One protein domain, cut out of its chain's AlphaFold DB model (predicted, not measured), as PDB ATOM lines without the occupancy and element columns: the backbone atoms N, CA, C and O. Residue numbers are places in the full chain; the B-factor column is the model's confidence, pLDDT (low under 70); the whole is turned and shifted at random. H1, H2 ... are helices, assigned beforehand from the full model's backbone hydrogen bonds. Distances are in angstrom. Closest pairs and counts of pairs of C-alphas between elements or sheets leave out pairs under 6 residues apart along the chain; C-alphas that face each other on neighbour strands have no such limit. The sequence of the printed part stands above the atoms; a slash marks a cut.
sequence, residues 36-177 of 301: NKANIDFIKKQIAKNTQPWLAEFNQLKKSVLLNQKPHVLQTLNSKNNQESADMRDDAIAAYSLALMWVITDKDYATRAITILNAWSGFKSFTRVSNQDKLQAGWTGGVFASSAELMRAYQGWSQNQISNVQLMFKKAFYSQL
ATOM      1  N   ASN A  36      36.434  28.948   5.393       93.19
ATOM      2  CA  ASN A  36      36.138  28.742   3.984       93.19
ATOM      3  C   ASN A  36      34.831  27.948   3.803       93.19
ATOM      4  O   ASN A  36      34.277  27.370   4.748       93.19
ATOM      5  N   LYS A  37      34.346  27.879   2.559       93.00
ATOM      6  CA  LYS A  37      33.118  27.145   2.221       93.00
ATOM      7  C   LYS A  37      33.172  25.661   2.619       93.00
ATOM      8  O   LYS A  37      32.183  25.138   3.128       93.00
ATOM      9  N   ALA A  38      34.302  24.985   2.413       95.00
ATOM     10  CA  ALA A  38      34.445  23.561   2.715       95.00
ATOM     11  C   ALA A  38      34.349  23.273   4.225       95.00
ATOM     12  O   ALA A  38      33.658  22.335   4.626       95.00
ATOM     13  N   ASN A  39      34.967  24.113   5.059       94.25
ATOM     14  CA  ASN A  39      34.903  24.029   6.518       94.25
ATOM     15  C   ASN A  39      33.456  24.224   7.004       94.25
ATOM     16  O   ASN A  39      32.969  23.457   7.837       94.25
ATOM     17  N   ILE A  40      32.729  25.191   6.431       95.75
ATOM     18  CA  ILE A  40      31.313  25.436   6.748       95.75
ATOM     19  C   ILE A  40      30.439  24.241   6.337       95.75
ATOM     20  O   ILE A  40      29.638  23.760   7.141       95.75
ATOM     21  N   ASP A  41      30.610  23.725   5.117       96.62
ATOM     22  CA  ASP A  41      29.863  22.563   4.616       96.62
ATOM     23  C   ASP A  41      30.116  21.317   5.482       96.62
ATOM     24  O   ASP A  41      29.193  20.555   5.795       96.62
ATOM     25  N   PHE A  42      31.363  21.125   5.923       97.50
ATOM     26  CA  PHE A  42      31.726  20.070   6.858       97.50
ATOM     27  C   PHE A  42      30.984  20.226   8.190       97.50
ATOM     28  O   PHE A  42      30.328  19.279   8.628       97.50
ATOM     29  N   ILE A  43      31.011  21.414   8.804       97.00
ATOM     30  CA  ILE A  43      30.312  21.689  10.070       97.00
ATOM     31  C   ILE A  43      28.804  21.435   9.929       97.00
ATOM     32  O   ILE A  43      28.231  20.713  10.750       97.00
ATOM     33  N   LYS A  44      28.164  21.933   8.858       97.94
ATOM     34  CA  LYS A  44      26.742  21.664   8.562       97.94
ATOM     35  C   LYS A  44      26.449  20.164   8.533       97.94
ATOM     36  O   LYS A  44      25.479  19.706   9.136       97.94
ATOM     37  N   LYS A  45      27.304  19.385   7.864       98.31
ATOM     38  CA  LYS A  45      27.165  17.927   7.757       98.31
ATOM     39  C   LYS A  45      27.302  17.229   9.111       98.31
ATOM     40  O   LYS A  45      26.546  16.294   9.367       98.31
ATOM     41  N   GLN A  46      28.230  17.658   9.967       98.56
ATOM     42  CA  GLN A  46      28.386  17.088  11.311       98.56
ATOM     43  C   GLN A  46      27.171  17.388  12.197       98.56
ATOM     44  O   GLN A  46      26.654  16.483  12.856       98.56
ATOM     45  N   ILE A  47      26.654  18.622  12.150       98.38
ATOM     46  CA  ILE A  47      25.446  19.029  12.886       98.38
ATOM     47  C   ILE A  47      24.227  18.230  12.412       98.38
ATOM     48  O   ILE A  47      23.515  17.665  13.236       98.38
ATOM     49  N   ALA A  48      24.013  18.112  11.096       97.94
ATOM     50  CA  ALA A  48      22.895  17.350  10.529       97.94
ATOM     51  C   ALA A  48      22.930  15.857  10.912       97.94
ATOM     52  O   ALA A  48      21.889  15.207  10.992       97.94
ATOM     53  N   LYS A  49      24.126  15.315  11.171       98.44
ATOM     54  CA  LYS A  49      24.347  13.943  11.648       98.44
ATOM     55  C   LYS A  49      24.344  13.806  13.172       98.44
ATOM     56  O   LYS A  49      24.633  12.723  13.671       98.44
ATOM     57  N   ASN A  50      24.064  14.875  13.915       98.31
ATOM     58  CA  ASN A  50      24.139  14.911  15.375       98.31
ATOM     59  C   ASN A  50      25.510  14.493  15.946       98.31
ATOM     60  O   ASN A  50      25.589  13.923  17.034       98.31
ATOM     61  N   THR A  51      26.599  14.742  15.212       98.62
ATOM     62  CA  THR A  51      27.949  14.327  15.618       98.62
ATOM     63  C   THR A  51      28.550  15.310  16.625       98.62
ATOM     64  O   THR A  51      28.405  16.527  16.489       98.62
ATOM     65  N   GLN A  52      29.232  14.780  17.641       98.00
ATOM     66  CA  GLN A  52      29.929  15.566  18.662       98.00
ATOM     67  C   GLN A  52      31.399  15.811  18.275       98.00
ATOM     68  O   GLN A  52      31.992  14.929  17.653       98.00
ATOM     69  N   PRO A  53      31.991  16.969  18.637       97.62
ATOM     70  CA  PRO A  53      31.409  18.031  19.472       97.62
ATOM     71  C   PRO A  53      30.538  19.050  18.709       97.62
ATOM     72  O   PRO A  53      29.877  19.870  19.338       97.62
ATOM     73  N   TRP A  54      30.480  18.997  17.372       98.31
ATOM     74  CA  TRP A  54      29.821  20.025  16.546       98.31
ATOM     75  C   TRP A  54      28.373  20.331  16.945       98.31
ATOM     76  O   TRP A  54      27.985  21.499  16.988       98.31
ATOM     77  N   LEU A  55      27.565  19.309  17.249       98.44
ATOM     78  CA  LEU A  55      26.185  19.532  17.686       98.44
ATOM     79  C   LEU A  55      26.117  20.251  19.045       98.44
ATOM     80  O   LEU A  55      25.258  21.117  19.227       98.44
ATOM     81  N   ALA A  56      26.972  19.889  20.007       98.50
ATOM     82  CA  ALA A  56      27.002  20.535  21.317       98.50
ATOM     83  C   ALA A  56      27.377  22.017  21.200       98.50
ATOM     84  O   ALA A  56      26.633  22.859  21.706       98.50
ATOM     85  N   GLU A  57      28.440  22.334  20.460       97.69
ATOM     86  CA  GLU A  57      28.901  23.714  20.260       97.69
ATOM     87  C   GLU A  57      27.861  24.563  19.520       97.69
ATOM     88  O   GLU A  57      27.535  25.676  19.935       97.69
ATOM     89  N   PHE A  58      27.229  24.010  18.480       98.06
ATOM     90  CA  PHE A  58      26.133  24.691  17.789       98.06
ATOM     91  C   PHE A  58      24.955  25.002  18.727       98.06
ATOM     92  O   PHE A  58      24.396  26.102  18.706       98.06
ATOM     93  N   ASN A  59      24.576  24.050  19.583       98.19
ATOM     94  CA  ASN A  59      23.512  24.261  20.564       98.19
ATOM     95  C   ASN A  59      23.904  25.266  21.654       98.19
ATOM     96  O   ASN A  59      23.022  25.967  22.159       98.19
ATOM     97  N   GLN A  60      25.186  25.344  22.019       98.19
ATOM     98  CA  GLN A  60      25.699  26.362  22.931       98.19
ATOM     99  C   GLN A  60      25.607  27.751  22.287       98.19
ATOM    100  O   GLN A  60      24.997  28.646  22.872       98.19
ATOM    101  N   LEU A  61      26.093  27.905  21.051       97.38
ATOM    102  CA  LEU A  61      26.006  29.157  20.296       97.38
ATOM    103  C   LEU A  61      24.556  29.632  20.162       97.38
ATOM    104  O   LEU A  61      24.254  30.785  20.454       97.38
ATOM    105  N   LYS A  62      23.631  28.727  19.821       96.81
ATOM    106  CA  LYS A  62      22.195  29.024  19.691       96.81
ATOM    107  C   LYS A  62      21.560  29.586  20.972       96.81
ATOM    108  O   LYS A  62      20.553  30.287  20.886       96.81
ATOM    109  N   LYS A  63      22.112  29.266  22.147       97.00
ATOM    110  CA  LYS A  63      21.655  29.760  23.458       97.00
ATOM    111  C   LYS A  63      22.427  30.992  23.937       97.00
ATOM    112  O   LYS A  63      22.099  31.529  24.992       97.00
ATOM    113  N   SER A  64      23.450  31.423  23.202       96.31
ATOM    114  CA  SER A  64      24.310  32.527  23.606       96.31
ATOM    115  C   SER A  64      23.550  33.850  23.633       96.31
ATOM    116  O   SER A  64      22.823  34.196  22.699       96.31
ATOM    117  N   VAL A  65      23.781  34.633  24.687       95.94
ATOM    118  CA  VAL A  65      23.254  35.999  24.817       95.94
ATOM    119  C   VAL A  65      23.821  36.945  23.756       95.94
ATOM    120  O   VAL A  65      23.158  37.912  23.390       95.94
ATOM    121  N   LEU A  66      24.991  36.621  23.190       92.94
ATOM    122  CA  LEU A  66      25.620  37.371  22.097       92.94
ATOM    123  C   LEU A  66      24.735  37.404  20.850       92.94
ATOM    124  O   LEU A  66      24.727  38.386  20.112       92.94
ATOM    125  N   LEU A  67      23.895  36.379  20.659       96.12
ATOM    126  CA  LEU A  67      22.893  36.368  19.601       96.12
ATOM    127  C   LEU A  67      21.746  37.348  19.849       96.12
ATOM    128  O   LEU A  67      20.782  37.282  19.101       96.12
ATOM    129  N   ASN A  68      21.795  38.226  20.855       95.25
ATOM    130  CA  ASN A  68      20.851  39.325  21.117       95.25
ATOM    131  C   ASN A  68      21.550  40.690  21.264       95.25
ATOM    132  O   ASN A  68      20.883  41.680  21.570       95.25
ATOM    133  N   GLN A  69      22.862  40.748  21.020       94.69
ATOM    134  CA  GLN A  69      23.680  41.951  21.151       94.69
ATOM    135  C   GLN A  69      23.147  43.101  20.283       94.69
ATOM    136  O   GLN A  69      22.747  42.904  19.130       94.69
ATOM    137  N   LYS A  70      23.168  44.311  20.845       95.12
ATOM    138  CA  LYS A  70      23.014  45.577  20.117       95.12
ATOM    139  C   LYS A  70      24.380  46.266  20.054       95.12
ATOM    140  O   LYS A  70      25.130  46.115  21.009       95.12
ATOM    141  N   PRO A  71      24.697  47.009  18.981       96.19
ATOM    142  CA  PRO A  71      26.014  47.614  18.834       96.19
ATOM    143  C   PRO A  71      26.263  48.729  19.859       96.19
ATOM    144  O   PRO A  71      25.411  49.596  20.062       96.19
ATOM    145  N   HIS A  72      27.466  48.741  20.424       96.50
ATOM    146  CA  HIS A  72      28.021  49.708  21.373       96.50
ATOM    147  C   HIS A  72      29.045  50.627  20.681       96.50
ATOM    148  O   HIS A  72      30.127  50.894  21.199       96.50
ATOM    149  N   VAL A  73      28.736  51.069  19.458       91.50
ATOM    150  CA  VAL A  73      29.695  51.786  18.603       91.50
ATOM    151  C   VAL A  73      30.235  53.064  19.252       91.50
ATOM    152  O   VAL A  73      29.493  53.903  19.764       91.50
ATOM    153  N   LEU A  74      31.546  53.255  19.111       93.81
ATOM    154  CA  LEU A  74      32.264  54.481  19.445       93.81
ATOM    155  C   LEU A  74      32.877  55.084  18.174       93.81
ATOM    156  O   LEU A  74      33.187  54.367  17.228       93.81
ATOM    157  N   GLN A  75      33.094  56.404  18.132       94.50
ATOM    158  CA  GLN A  75      33.873  57.013  17.037       94.50
ATOM    159  C   GLN A  75      35.380  56.844  17.237       94.50
ATOM    160  O   GLN A  75      36.124  56.741  16.265       94.50
ATOM    161  N   THR A  76      35.828  56.831  18.487       95.56
ATOM    162  CA  THR A  76      37.222  56.648  18.889       95.56
ATOM    163  C   THR A  76      37.259  55.808  20.152       95.56
ATOM    164  O   THR A  76      36.368  55.965  20.983       95.56
ATOM    165  N   LEU A  77      38.282  54.972  20.311       95.06
ATOM    166  CA  LEU A  77      38.389  54.046  21.441       95.06
ATOM    167  C   LEU A  77      39.700  54.253  22.203       95.06
ATOM    168  O   LEU A  77      40.771  54.429  21.617       95.06
ATOM    169  N   ASN A  78      39.632  54.240  23.528       94.62
ATOM    170  CA  ASN A  78      40.783  54.173  24.414       94.62
ATOM    171  C   ASN A  78      40.962  52.740  24.916       94.62
ATOM    172  O   ASN A  78      40.236  52.303  25.801       94.62
ATOM    173  N   SER A  79      41.993  52.042  24.431       93.69
ATOM    174  CA  SER A  79      42.220  50.625  24.773       93.69
ATOM    175  C   SER A  79      42.658  50.397  26.225       93.69
ATOM    176  O   SER A  79      42.845  49.267  26.656       93.69
ATOM    177  N   LYS A  80      42.842  51.468  27.012       92.25
ATOM    178  CA  LYS A  80      43.016  51.390  28.475       92.25
ATOM    179  C   LYS A  80      41.709  51.577  29.250       92.25
ATOM    180  O   LYS A  80      41.715  51.457  30.471       92.25
ATOM    181  N   ASN A  81      40.614  51.922  28.575       95.06
ATOM    182  CA  ASN A  81      39.282  51.900  29.157       95.06
ATOM    183  C   ASN A  81      38.712  50.486  28.993       95.06
ATOM    184  O   ASN A  81      38.427  50.042  27.879       95.06
ATOM    185  N   ASN A  82      38.556  49.788  30.119       95.38
ATOM    186  CA  ASN A  82      38.078  48.408  30.135       95.38
ATOM    187  C   ASN A  82      36.679  48.269  29.525       95.38
ATOM    188  O   ASN A  82      36.432  47.279  28.845       95.38
ATOM    189  N   GLN A  83      35.788  49.245  29.736       96.81
ATOM    190  CA  GLN A  83      34.430  49.180  29.199       96.81
ATOM    191  C   GLN A  83      34.437  49.344  27.680       96.81
ATOM    192  O   GLN A  83      33.905  48.494  26.983       96.81
ATOM    193  N   GLU A  84      35.111  50.371  27.155       96.38
ATOM    194  CA  GLU A  84      35.174  50.603  25.702       96.38
ATOM    195  C   GLU A  84      35.816  49.418  24.961       96.38
ATOM    196  O   GLU A  84      35.358  49.007  23.894       96.38
ATOM    197  N   SER A  85      36.868  48.839  25.548       96.12
ATOM    198  CA  SER A  85      37.561  47.673  24.989       96.12
ATOM    199  C   SER A  85      36.681  46.419  25.020       96.12
ATOM    200  O   SER A  85      36.671  45.649  24.054       96.12
ATOM    201  N   ALA A  86      35.925  46.221  26.108       96.81
ATOM    202  CA  ALA A  86      34.969  45.126  26.237       96.81
ATOM    203  C   ALA A  86      33.802  45.271  25.254       96.81
ATOM    204  O   ALA A  86      33.484  44.300  24.579       96.81
ATOM    205  N   ASP A  87      33.248  46.474  25.107       97.00
ATOM    206  CA  ASP A  87      32.146  46.780  24.193       97.00
ATOM    207  C   ASP A  87      32.506  46.443  22.739       97.00
ATOM    208  O   ASP A  87      31.774  45.723  22.058       97.00
ATOM    209  N   MET A  88      33.681  46.884  22.269       98.06
ATOM    210  CA  MET A  88      34.164  46.538  20.926       98.06
ATOM    211  C   MET A  88      34.391  45.029  20.769       98.06
ATOM    212  O   MET A  88      34.051  44.457  19.733       98.06
ATOM    213  N   ARG A  89      34.984  44.379  21.779       97.69
ATOM    214  CA  ARG A  89      35.247  42.933  21.762       97.69
ATOM    215  C   ARG A  89      33.943  42.141  21.676       97.69
ATOM    216  O   ARG A  89      33.829  41.259  20.832       97.69
ATOM    217  N   ASP A  90      32.969  42.456  22.520       97.88
ATOM    218  CA  ASP A  90      31.700  41.735  22.581       97.88
ATOM    219  C   ASP A  90      30.870  41.957  21.310       97.88
ATOM    220  O   ASP A  90      30.274  41.009  20.800       97.88
ATOM    221  N   ASP A  91      30.907  43.158  20.726       98.56
ATOM    222  CA  ASP A  91      30.300  43.425  19.422       98.56
ATOM    223  C   ASP A  91      30.975  42.645  18.284       98.56
ATOM    224  O   ASP A  91      30.277  42.091  17.432       98.56
ATOM    225  N   ALA A  92      32.310  42.546  18.271       98.56
ATOM    226  CA  ALA A  92      33.029  41.743  17.282       98.56
ATOM    227  C   ALA A  92      32.632  40.262  17.379       98.56
ATOM    228  O   ALA A  92      32.254  39.645  16.378       98.56
ATOM    229  N   ILE A  93      32.637  39.702  18.595       98.50
ATOM    230  CA  ILE A  93      32.245  38.307  18.841       98.50
ATOM    231  C   ILE A  93      30.771  38.093  18.478       98.50
ATOM    232  O   ILE A  93      30.431  37.067  17.885       98.50
ATOM    233  N   ALA A  94      29.885  39.043  18.786       98.69
ATOM    234  CA  ALA A  94      28.475  38.954  18.430       98.69
ATOM    235  C   ALA A  94      28.248  38.995  16.914       98.69
ATOM    236  O   ALA A  94      27.477  38.181  16.403       98.69
ATOM    237  N   ALA A  95      28.937  39.879  16.184       98.75
ATOM    238  CA  ALA A  95      28.875  39.929  14.725       98.75
ATOM    239  C   ALA A  95      29.295  38.584  14.115       98.75
ATOM    240  O   ALA A  95      28.540  37.999  13.335       98.75
ATOM    241  N   TYR A  96      30.431  38.039  14.559       98.56
ATOM    242  CA  TYR A  96      30.930  36.749  14.086       98.56
ATOM    243  C   TYR A  96      29.997  35.587  14.456       98.56
ATOM    244  O   TYR A  96      29.675  34.751  13.615       98.56
ATOM    245  N   SER A  97      29.466  35.578  15.680       98.50
ATOM    246  CA  SER A  97      28.477  34.597  16.147       98.50
ATOM    247  C   SER A  97      27.203  34.606  15.296       98.50
ATOM    248  O   SER A  97      26.690  33.551  14.922       98.50
ATOM    249  N   LEU A  98      26.689  35.795  14.969       98.69
ATOM    250  CA  LEU A  98      25.522  35.969  14.103       98.69
ATOM    251  C   LEU A  98      25.826  35.533  12.664       98.69
ATOM    252  O   LEU A  98      24.995  34.859  12.054       98.69
ATOM    253  N   ALA A  99      27.011  35.856  12.141       98.38
ATOM    254  CA  ALA A  99      27.452  35.421  10.819       98.38
ATOM    255  C   ALA A  99      27.568  33.890  10.733       98.38
ATOM    256  O   ALA A  99      27.040  33.294   9.795       98.38
ATOM    257  N   LEU A 100      28.151  33.236  11.747       97.81
ATOM    258  CA  LEU A 100      28.202  31.775  11.865       97.81
ATOM    259  C   LEU A 100      26.801  31.155  11.927       97.81
ATOM    260  O   LEU A 100      26.507  30.202  11.205       97.81
ATOM    261  N   MET A 101      25.906  31.709  12.749       98.12
ATOM    262  CA  MET A 101      24.520  31.240  12.828       98.12
ATOM    263  C   MET A 101      23.791  31.376  11.490       98.12
ATOM    264  O   MET A 101      23.035  30.473  11.122       98.12
ATOM    265  N   TRP A 102      24.021  32.465  10.750       98.00
ATOM    266  CA  TRP A 102      23.485  32.629   9.402       98.00
ATOM    267  C   TRP A 102      24.039  31.563   8.466       98.00
ATOM    268  O   TRP A 102      23.248  30.776   7.954       98.00
ATOM    269  N   VAL A 103      25.364  31.460   8.302       97.06
ATOM    270  CA  VAL A 103      25.925  30.504   7.339       97.06
ATOM    271  C   VAL A 103      25.581  29.070   7.688       97.06
ATOM    272  O   VAL A 103      25.471  28.289   6.763       97.06
ATOM    273  N   ILE A 104      25.389  28.698   8.962       97.00
ATOM    274  CA  ILE A 104      25.045  27.326   9.377       97.00
ATOM    275  C   ILE A 104      23.552  27.018   9.193       97.00
ATOM    276  O   ILE A 104      23.213  25.906   8.788       97.00
ATOM    277  N   THR A 105      22.660  27.957   9.527       95.62
ATOM    278  CA  THR A 105      21.208  27.692   9.614       95.62
ATOM    279  C   THR A 105      20.378  28.315   8.501       95.62
ATOM    280  O   THR A 105      19.197  27.989   8.395       95.62
ATOM    281  N   ASP A 106      20.963  29.234   7.734       85.50
ATOM    282  CA  ASP A 106      20.318  30.020   6.682       85.50
ATOM    283  C   ASP A 106      19.089  30.830   7.185       85.50
ATOM    284  O   ASP A 106      18.176  31.155   6.429       85.50
ATOM    285  N   LYS A 107      19.052  31.170   8.488       88.62
ATOM    286  CA  LYS A 107      18.011  32.004   9.138       88.62
ATOM    287  C   LYS A 107      18.377  33.493   9.166       88.62
ATOM    288  O   LYS A 107      19.513  33.856   8.885       88.62
ATOM    289  N   ASP A 108      17.446  34.349   9.598       90.19
ATOM    290  CA  ASP A 108      17.615  35.813   9.713       90.19
ATOM    291  C   ASP A 108      18.570  36.258  10.850       90.19
ATOM    292  O   ASP A 108      18.216  36.978  11.785       90.19
ATOM    293  N   TYR A 109      19.817  35.791  10.795       98.12
ATOM    294  CA  TYR A 109      20.932  36.293  11.599       98.12
ATOM    295  C   TYR A 109      21.814  37.261  10.796       98.12
ATOM    296  O   TYR A 109      22.417  38.161  11.382       98.12
ATOM    297  N   ALA A 110      21.822  37.139   9.463       98.19
ATOM    298  CA  ALA A 110      22.598  37.972   8.542       98.19
ATOM    299  C   ALA A 110      22.349  39.473   8.733       98.19
ATOM    300  O   ALA A 110      23.286  40.243   8.946       98.19
ATOM    301  N   THR A 111      21.079  39.887   8.720       97.25
ATOM    302  CA  THR A 111      20.667  41.292   8.875       97.25
ATOM    303  C   THR A 111      21.228  41.907  10.161       97.25
ATOM    304  O   THR A 111      21.623  43.075  10.211       97.25
ATOM    305  N   ARG A 112      21.314  41.096  11.216       97.81
ATOM    306  CA  ARG A 112      21.761  41.507  12.547       97.81
ATOM    307  C   ARG A 112      23.286  41.567  12.639       97.81
ATOM    308  O   ARG A 112      23.800  42.525  13.204       97.81
ATOM    309  N   ALA A 113      23.998  40.619  12.023       98.56
ATOM    310  CA  ALA A 113      25.454  40.693  11.871       98.56
ATOM    311  C   ALA A 113      25.860  41.969  11.114       98.56
ATOM    312  O   ALA A 113      26.692  42.745  11.582       98.56
ATOM    313  N   ILE A 114      25.189  42.244   9.990       98.25
ATOM    314  CA  ILE A 114      25.419  43.436   9.162       98.25
ATOM    315  C   ILE A 114      25.096  44.725   9.917       98.25
ATOM    316  O   ILE A 114      25.780  45.726   9.729       98.25
ATOM    317  N   THR A 115      24.095  44.720  10.802       98.00
ATOM    318  CA  THR A 115      23.795  45.883  11.649       98.00
ATOM    319  C   THR A 115      24.980  46.242  12.546       98.00
ATOM    320  O   THR A 115      25.322  47.419  12.640       98.00
ATOM    321  N   ILE A 116      25.643  45.256  13.160       98.62
ATOM    322  CA  ILE A 116      26.831  45.506  13.990       98.62
ATOM    323  C   ILE A 116      28.006  45.973  13.121       98.62
ATOM    324  O   ILE A 116      28.608  47.003  13.420       98.62
ATOM    325  N   LEU A 117      28.296  45.275  12.016       98.75
ATOM    326  CA  LEU A 117      29.388  45.635  11.099       98.75
ATOM    327  C   LEU A 117      29.234  47.064  10.551       98.75
ATOM    328  O   LEU A 117      30.173  47.856  10.584       98.75
ATOM    329  N   ASN A 118      28.029  47.422  10.105       98.56
ATOM    330  CA  ASN A 118      27.739  48.755   9.579       98.56
ATOM    331  C   ASN A 118      27.733  49.827  10.670       98.56
ATOM    332  O   ASN A 118      28.086  50.966  10.385       98.56
ATOM    333  N   ALA A 119      27.346  49.500  11.908       98.19
ATOM    334  CA  ALA A 119      27.461  50.449  13.011       98.19
ATOM    335  C   ALA A 119      28.933  50.834  13.216       98.19
ATOM    336  O   ALA A 119      29.261  52.018  13.248       98.19
ATOM    337  N   TRP A 120      29.832  49.847  13.242       98.38
ATOM    338  CA  TRP A 120      31.266  50.076  13.409       98.38
ATOM    339  C   TRP A 120      31.958  50.703  12.194       98.38
ATOM    340  O   TRP A 120      33.054  51.229  12.358       98.38
ATOM    341  N   SER A 121      31.335  50.771  11.009       97.62
ATOM    342  CA  SER A 121      31.951  51.384   9.817       97.62
ATOM    343  C   SER A 121      32.272  52.882   9.973       97.62
ATOM    344  O   SER A 121      32.993  53.452   9.158       97.62
ATOM    345  N   GLY A 122      31.715  53.546  10.992       95.88
ATOM    346  CA  GLY A 122      32.024  54.934  11.354       95.88
ATOM    347  C   GLY A 122      33.204  55.109  12.320       95.88
ATOM    348  O   GLY A 122      33.535  56.249  12.655       95.88
ATOM    349  N   PHE A 123      33.821  54.019  12.788       97.62
ATOM    350  CA  PHE A 123      34.956  54.057  13.709       97.62
ATOM    351  C   PHE A 123      36.183  54.697  13.054       97.62
ATOM    352  O   PHE A 123      36.538  54.386  11.916       97.62
ATOM    353  N   LYS A 124      36.824  55.629  13.766       95.38
ATOM    354  CA  LYS A 124      37.885  56.481  13.214       95.38
ATOM    355  C   LYS A 124      39.271  56.050  13.659       95.38
ATOM    356  O   LYS A 124      40.166  55.986  12.822       95.38
ATOM    357  N   SER A 125      39.470  55.823  14.955       95.56
ATOM    358  CA  SER A 125      40.804  55.554  15.491       95.56
ATOM    359  C   SER A 125      40.811  55.041  16.928       95.56
ATOM    360  O   SER A 125      39.887  55.249  17.719       95.56
ATOM    361  N   PHE A 126      41.943  54.444  17.281       95.38
ATOM    362  CA  PHE A 126      42.374  54.259  18.659       95.38
ATOM    363  C   PHE A 126      43.074  55.539  19.148       95.38
ATOM    364  O   PHE A 126      43.756  56.219  18.381       95.38
ATOM    365  N   THR A 127      42.885  55.910  20.412       88.38
ATOM    366  CA  THR A 127      43.180  57.275  20.899       88.38
ATOM    367  C   THR A 127      44.623  57.524  21.344       88.38
ATOM    368  O   THR A 127      44.990  58.686  21.515       88.38
ATOM    369  N   ARG A 128      45.447  56.490  21.572       72.62
ATOM    370  CA  ARG A 128      46.751  56.654  22.251       72.62
ATOM    371  C   ARG A 128      47.976  56.136  21.502       72.62
ATOM    372  O   ARG A 128      49.073  56.352  22.008       72.62
ATOM    373  N   VAL A 129      47.808  55.500  20.337       72.00
ATOM    374  CA  VAL A 129      48.877  54.819  19.574       72.00
ATOM    375  C   VAL A 129      49.851  54.101  20.522       72.00
ATOM    376  O   VAL A 129      51.010  54.475  20.692       72.00
ATOM    377  N   SER A 130      49.336  53.096  21.221       84.06
ATOM    378  CA  SER A 130      50.059  52.323  22.231       84.06
ATOM    379  C   SER A 130      50.071  50.833  21.894       84.06
ATOM    380  O   SER A 130      49.267  50.366  21.093       84.06
ATOM    381  N   ASN A 131      50.932  50.041  22.543       87.94
ATOM    382  CA  ASN A 131      50.903  48.581  22.362       87.94
ATOM    383  C   ASN A 131      49.561  47.956  22.786       87.94
ATOM    384  O   ASN A 131      49.194  46.911  22.266       87.94
ATOM    385  N   GLN A 132      48.808  48.614  23.675       91.06
ATOM    386  CA  GLN A 132      47.447  48.188  24.013       91.06
ATOM    387  C   GLN A 132      46.459  48.454  22.874       91.06
ATOM    388  O   GLN A 132      45.573  47.644  22.644       91.06
ATOM    389  N   ASP A 133      46.640  49.538  22.116       93.75
ATOM    390  CA  ASP A 133      45.835  49.797  20.917       93.75
ATOM    391  C   ASP A 133      46.158  48.799  19.800       93.75
ATOM    392  O   ASP A 133      45.246  48.303  19.144       93.75
ATOM    393  N   LYS A 134      47.439  48.434  19.638       94.75
ATOM    394  CA  LYS A 134      47.862  47.354  18.730       94.75
ATOM    395  C   LYS A 134      47.221  46.019  19.092       94.75
ATOM    396  O   LYS A 134      46.726  45.330  18.208       94.75
ATOM    397  N   LEU A 135      47.211  45.676  20.381       94.25
ATOM    398  CA  LEU A 135      46.628  44.431  20.872       94.25
ATOM    399  C   LEU A 135      45.104  44.415  20.708       94.25
ATOM    400  O   LEU A 135      44.556  43.459  20.169       94.25
ATOM    401  N   GLN A 136      44.425  45.501  21.088       96.56
ATOM    402  CA  GLN A 136      42.982  45.635  20.894       96.56
ATOM    403  C   GLN A 136      42.614  45.527  19.408       96.56
ATOM    404  O   GLN A 136      41.701  44.779  19.067       96.56
ATOM    405  N   ALA A 137      43.343  46.218  18.524       97.25
ATOM    406  CA  ALA A 137      43.148  46.126  17.080       97.25
ATOM    407  C   ALA A 137      43.407  44.707  16.546       97.25
ATOM    408  O   ALA A 137      42.621  44.219  15.737       97.25
ATOM    409  N   GLY A 138      44.476  44.052  17.011       97.12
ATOM    410  CA  GLY A 138      44.861  42.690  16.635       97.12
ATOM    411  C   GLY A 138      43.894  41.605  17.115       97.12
ATOM    412  O   GLY A 138      43.795  40.555  16.492       97.12
ATOM    413  N   TRP A 139      43.142  41.838  18.190       96.31
ATOM    414  CA  TRP A 139      42.122  40.896  18.655       96.31
ATOM    415  C   TRP A 139      40.761  41.130  18.013       96.31
ATOM    416  O   TRP A 139      40.122  40.185  17.555       96.31
ATOM    417  N   THR A 140      40.280  42.373  17.977       98.00
ATOM    418  CA  THR A 140      38.922  42.638  17.480       98.00
ATOM    419  C   THR A 140      38.862  42.702  15.962       98.00
ATOM    420  O   THR A 140      37.853  42.308  15.378       98.00
ATOM    421  N   GLY A 141      39.938  43.146  15.309       98.00
ATOM    422  CA  GLY A 141      39.981  43.303  13.861       98.00
ATOM    423  C   GLY A 141      39.850  41.973  13.127       98.00
ATOM    424  O   GLY A 141      39.046  41.885  12.206       98.00
ATOM    425  N   GLY A 142      40.556  40.926  13.563       97.25
ATOM    426  CA  GLY A 142      40.476  39.589  12.965       97.25
ATOM    427  C   GLY A 142      39.075  38.979  13.073       97.25
ATOM    428  O   GLY A 142      38.570  38.393  12.114       97.25
ATOM    429  N   VAL A 143      38.394  39.204  14.202       98.38
ATOM    430  CA  VAL A 143      37.015  38.737  14.422       98.38
ATOM    431  C   VAL A 143      36.021  39.527  13.565       98.38
ATOM    432  O   VAL A 143      35.173  38.929  12.898       98.38
ATOM    433  N   PHE A 144      36.141  40.860  13.513       98.69
ATOM    434  CA  PHE A 144      35.317  41.683  12.625       98.69
ATOM    435  C   PHE A 144      35.537  41.330  11.153       98.69
ATOM    436  O   PHE A 144      34.564  41.192  10.417       98.69
ATOM    437  N   ALA A 145      36.788  41.159  10.721       98.38
ATOM    438  CA  ALA A 145      37.129  40.824   9.342       98.38
ATOM    439  C   ALA A 145      36.599  39.439   8.958       98.38
ATOM    440  O   ALA A 145      35.980  39.294   7.909       98.38
ATOM    441  N   SER A 146      36.731  38.446   9.840       98.31
ATOM    442  CA  SER A 146      36.156  37.111   9.630       98.31
ATOM    443  C   SER A 146      34.627  37.148   9.555       98.31
ATOM    444  O   SER A 146      34.025  36.497   8.701       98.31
ATOM    445  N   SER A 147      33.977  37.951  10.406       98.56
ATOM    446  CA  SER A 147      32.532  38.185  10.320       98.56
ATOM    447  C   SER A 147      32.139  38.845   8.998       98.56
ATOM    448  O   SER A 147      31.142  38.448   8.397       98.56
ATOM    449  N   ALA A 148      32.887  39.856   8.566       98.56
ATOM    450  CA  ALA A 148      32.651  40.574   7.323       98.56
ATOM    451  C   ALA A 148      32.844  39.653   6.107       98.56
ATOM    452  O   ALA A 148      32.004  39.634   5.216       98.56
ATOM    453  N   GLU A 149      33.871  38.807   6.103       97.75
ATOM    454  CA  GLU A 149      34.102  37.826   5.040       97.75
ATOM    455  C   GLU A 149      32.947  36.843   4.873       97.75
ATOM    456  O   GLU A 149      32.474  36.628   3.758       97.75
ATOM    457  N   LEU A 150      32.428  36.291   5.973       98.00
ATOM    458  CA  LEU A 150      31.235  35.446   5.910       98.00
ATOM    459  C   LEU A 150      30.048  36.228   5.339       98.00
ATOM    460  O   LEU A 150      29.366  35.755   4.430       98.00
ATOM    461  N   MET A 151      29.820  37.446   5.839       98.19
ATOM    462  CA  MET A 151      28.682  38.261   5.424       98.19
ATOM    463  C   MET A 151      28.774  38.779   3.986       98.19
ATOM    464  O   MET A 151      27.728  39.077   3.411       98.19
ATOM    465  N   ARG A 152      29.964  38.828   3.369       96.06
ATOM    466  CA  ARG A 152      30.162  39.212   1.955       96.06
ATOM    467  C   ARG A 152      29.288  38.382   1.004       96.06
ATOM    468  O   ARG A 152      28.859  38.885  -0.029       96.06
ATOM    469  N   ALA A 153      28.972  37.134   1.361       93.94
ATOM    470  CA  ALA A 153      28.111  36.252   0.571       93.94
ATOM    471  C   ALA A 153      26.601  36.564   0.681       93.94
ATOM    472  O   ALA A 153      25.800  36.026  -0.089       93.94
ATOM    473  N   TYR A 154      26.176  37.402   1.631       97.12
ATOM    474  CA  TYR A 154      24.768  37.737   1.816       97.12
ATOM    475  C   TYR A 154      24.327  38.844   0.855       97.12
ATOM    476  O   TYR A 154      24.728  39.998   0.984       97.12
ATOM    477  N   GLN A 155      23.413  38.513  -0.058       94.81
ATOM    478  CA  GLN A 155      22.915  39.431  -1.095       94.81
ATOM    479  C   GLN A 155      22.276  40.718  -0.547       94.81
ATOM    480  O   GLN A 155      22.214  41.722  -1.252       94.81
ATOM    481  N   GLY A 156      21.791  40.703   0.700       95.94
ATOM    482  CA  GLY A 156      21.201  41.878   1.344       95.94
ATOM    483  C   GLY A 156      22.219  42.884   1.896       95.94
ATOM    484  O   GLY A 156      21.802  43.914   2.423       95.94
ATOM    485  N   TRP A 157      23.528  42.617   1.808       98.12
ATOM    486  CA  TRP A 157      24.556  43.588   2.178       98.12
ATOM    487  C   TRP A 157      24.965  44.409   0.957       98.12
ATOM    488  O   TRP A 157      25.549  43.893   0.008       98.12
ATOM    489  N   SER A 158      24.632  45.699   0.953       98.06
ATOM    490  CA  SER A 158      24.927  46.544  -0.207       98.06
ATOM    491  C   SER A 158      26.430  46.787  -0.368       98.06
ATOM    492  O   SER A 158      27.155  46.943   0.617       98.06
ATOM    493  N   GLN A 159      26.883  46.940  -1.615       97.44
ATOM    494  CA  GLN A 159      28.290  47.227  -1.904       97.44
ATOM    495  C   GLN A 159      28.793  48.489  -1.187       97.44
ATOM    496  O   GLN A 159      29.899  48.494  -0.666       97.44
ATOM    497  N   ASN A 160      27.965  49.534  -1.076       98.44
ATOM    498  CA  ASN A 160      28.333  50.756  -0.352       98.44
ATOM    499  C   ASN A 160      28.600  50.498   1.139       98.44
ATOM    500  O   ASN A 160      29.499  51.099   1.721       98.44
ATOM    501  N   GLN A 161      27.821  49.617   1.770       98.56
ATOM    502  CA  GLN A 161      28.030  49.246   3.168       98.56
ATOM    503  C   GLN A 161      29.313  48.423   3.339       98.56
ATOM    504  O   GLN A 161      30.086  48.705   4.253       98.56
ATOM    505  N   ILE A 162      29.577  47.483   2.425       98.62
ATOM    506  CA  ILE A 162      30.839  46.729   2.374       98.62
ATOM    507  C   ILE A 162      32.021  47.698   2.255       98.62
ATOM    508  O   ILE A 162      32.913  47.677   3.103       98.62
ATOM    509  N   SER A 163      31.988  48.618   1.285       98.44
ATOM    510  CA  SER A 163      33.041  49.621   1.078       98.44
ATOM    511  C   SER A 163      33.279  50.495   2.316       98.44
ATOM    512  O   SER A 163      34.422  50.837   2.615       98.44
ATOM    513  N   ASN A 164      32.233  50.841   3.073       98.50
ATOM    514  CA  ASN A 164      32.387  51.606   4.314       98.50
ATOM    515  C   ASN A 164      33.127  50.810   5.399       98.50
ATOM    516  O   ASN A 164      33.959  51.378   6.107       98.50
ATOM    517  N   VAL A 165      32.856  49.509   5.527       98.62
ATOM    518  CA  VAL A 165      33.577  48.637   6.468       98.62
ATOM    519  C   VAL A 165      35.032  48.446   6.028       98.62
ATOM    520  O   VAL A 165      35.934  48.584   6.853       98.62
ATOM    521  N   GLN A 166      35.285  48.239   4.731       98.06
ATOM    522  CA  GLN A 166      36.649  48.164   4.190       98.06
ATOM    523  C   GLN A 166      37.445  49.445   4.487       98.06
ATOM    524  O   GLN A 166      38.587  49.402   4.956       98.06
ATOM    525  N   LEU A 167      36.814  50.606   4.285       97.50
ATOM    526  CA  LEU A 167      37.410  51.910   4.562       97.50
ATOM    527  C   LEU A 167      37.705  52.114   6.051       97.50
ATOM    528  O   LEU A 167      38.733  52.699   6.396       97.50
ATOM    529  N   MET A 168      36.821  51.645   6.933       97.75
ATOM    530  CA  MET A 168      37.043  51.679   8.376       97.75
ATOM    531  C   MET A 168      38.287  50.876   8.757       97.75
ATOM    532  O   MET A 168      39.143  51.393   9.477       97.75
ATOM    533  N   PHE A 169      38.452  49.669   8.213       97.88
ATOM    534  CA  PHE A 169      39.645  48.872   8.473       97.88
ATOM    535  C   PHE A 169      40.930  49.569   8.009       97.88
ATOM    536  O   PHE A 169      41.894  49.659   8.774       97.88
ATOM    537  N   LYS A 170      40.934  50.132   6.793       95.00
ATOM    538  CA  LYS A 170      42.084  50.895   6.281       95.00
ATOM    539  C   LYS A 170      42.403  52.119   7.145       95.00
ATOM    540  O   LYS A 170      43.565  52.408   7.396       95.00
ATOM    541  N   LYS A 171      41.394  52.852   7.620       93.25
ATOM    542  CA  LYS A 171      41.612  54.081   8.404       93.25
ATOM    543  C   LYS A 171      42.023  53.804   9.845       93.25
ATOM    544  O   LYS A 171      43.000  54.373  10.325       93.25
ATOM    545  N   ALA A 172      41.262  52.968  10.542       94.81
ATOM    546  CA  ALA A 172      41.402  52.792  11.979       94.81
ATOM    547  C   ALA A 172      42.370  51.656  12.323       94.81
ATOM    548  O   ALA A 172      43.271  51.843  13.142       94.81
ATOM    549  N   PHE A 173      42.216  50.497  11.678       96.69
ATOM    550  CA  PHE A 173      42.951  49.287  12.040       96.69
ATOM    551  C   PHE A 173      44.360  49.269  11.454       96.69
ATOM    552  O   PHE A 173      45.303  49.059  12.206       96.69
ATOM    553  N   TYR A 174      44.555  49.568  10.165       94.69
ATOM    554  CA  TYR A 174      45.890  49.472   9.540       94.69
ATOM    555  C   TYR A 174      46.944  50.320  10.255       94.69
ATOM    556  O   TYR A 174      48.058  49.844  10.472       94.69
ATOM    557  N   SER A 175      46.565  51.502  10.752       90.94
ATOM    558  CA  SER A 175      47.440  52.359  11.567       90.94
ATOM    559  C   SER A 175      48.049  51.652  12.790       90.94
ATOM    560  O   SER A 175      49.145  52.001  13.223       90.94
ATOM    561  N   GLN A 176      47.352  50.653  13.338       94.56
ATOM    562  CA  GLN A 176      47.791  49.852  14.478       94.56
ATOM    563  C   GLN A 176      48.422  48.522  14.068       94.56
ATOM    564  O   GLN A 176      49.034  47.871  14.905       94.56
ATOM    565  N   LEU A 177      48.281  48.088  12.816       94.81
ATOM    566  CA  LEU A 177      48.687  46.751  12.389       94.81
ATOM    567  C   LEU A 177      50.012  46.755  11.642       94.81
ATOM    568  O   LEU A 177      50.800  45.843  11.855       94.81
TER     569      LEU A 177
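Overview. This is residues 36 to 177 of the 301 residues of the protein "Alginate_lyase domain-containing protein" of Colwellia sp. (UniProt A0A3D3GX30). A long helix, H4, runs through the middle of an elongated, all-helix body, with H5 folded back on one side of it and H6 beside it, and H7 packs on H5 and H6. At H4's far end H1 and H2 make a corner, forming one end of the longest axis. The printed part has 142 residues with seven named helices, H1 to H7 in chain order, and no named strand. It is compact, with a radius of gyration of the C-alphas of 15.7 A, spanning 49 by 31 by 25 A.

Along the chain. H4, residues 82 to 105, is 33.7 A long, from C-alpha 82 at (38.078, 48.408, 30.135). H5 holds residues 110 to 120, H6 131 to 151 over 29.8 A, and H7 159 to 177 over 24.9 A, ending at (48.687, 46.751, 12.389). H1 is 37 to 48, H2 54 to 62, H3 65 to 68.

Arrangement. The hub H4 touches five helices. H4, H5 and H6 form an up-and-down bundle, each running against the one before. H4 and H6 touch at Tyr 96 and Ser 147, C-alphas 4.3 A apart, at a shallow tilt of 20 degrees, the same way. H4 and H5, a hairpin, come closest at C-alphas 95 and 113, 4.5 A. H6 and H7, also a hairpin, touch at C-alphas 134 and 176, 4.9 A. H4 and H7 are apart. H3 touches H4 at C-alphas 66 and 94, 4.9 A. H1 and H2 touch at C-alphas 47 and 55, 4.9 A, about perpendicular at 87 degrees. Every O i to N i+4 pair is within hydrogen-bond range in H1, H2, H4 and H5; H6 has 15 of 17, H7 12 of 15, and H3 is too short for such a pair.

Size, cuts and confidence. The C-alphas farthest apart, Lys 49 and Arg 128, are 49.4 A apart. The printed part has no cut. H3 to H4 is a long link. No printed residue is under 70 in pLDDT.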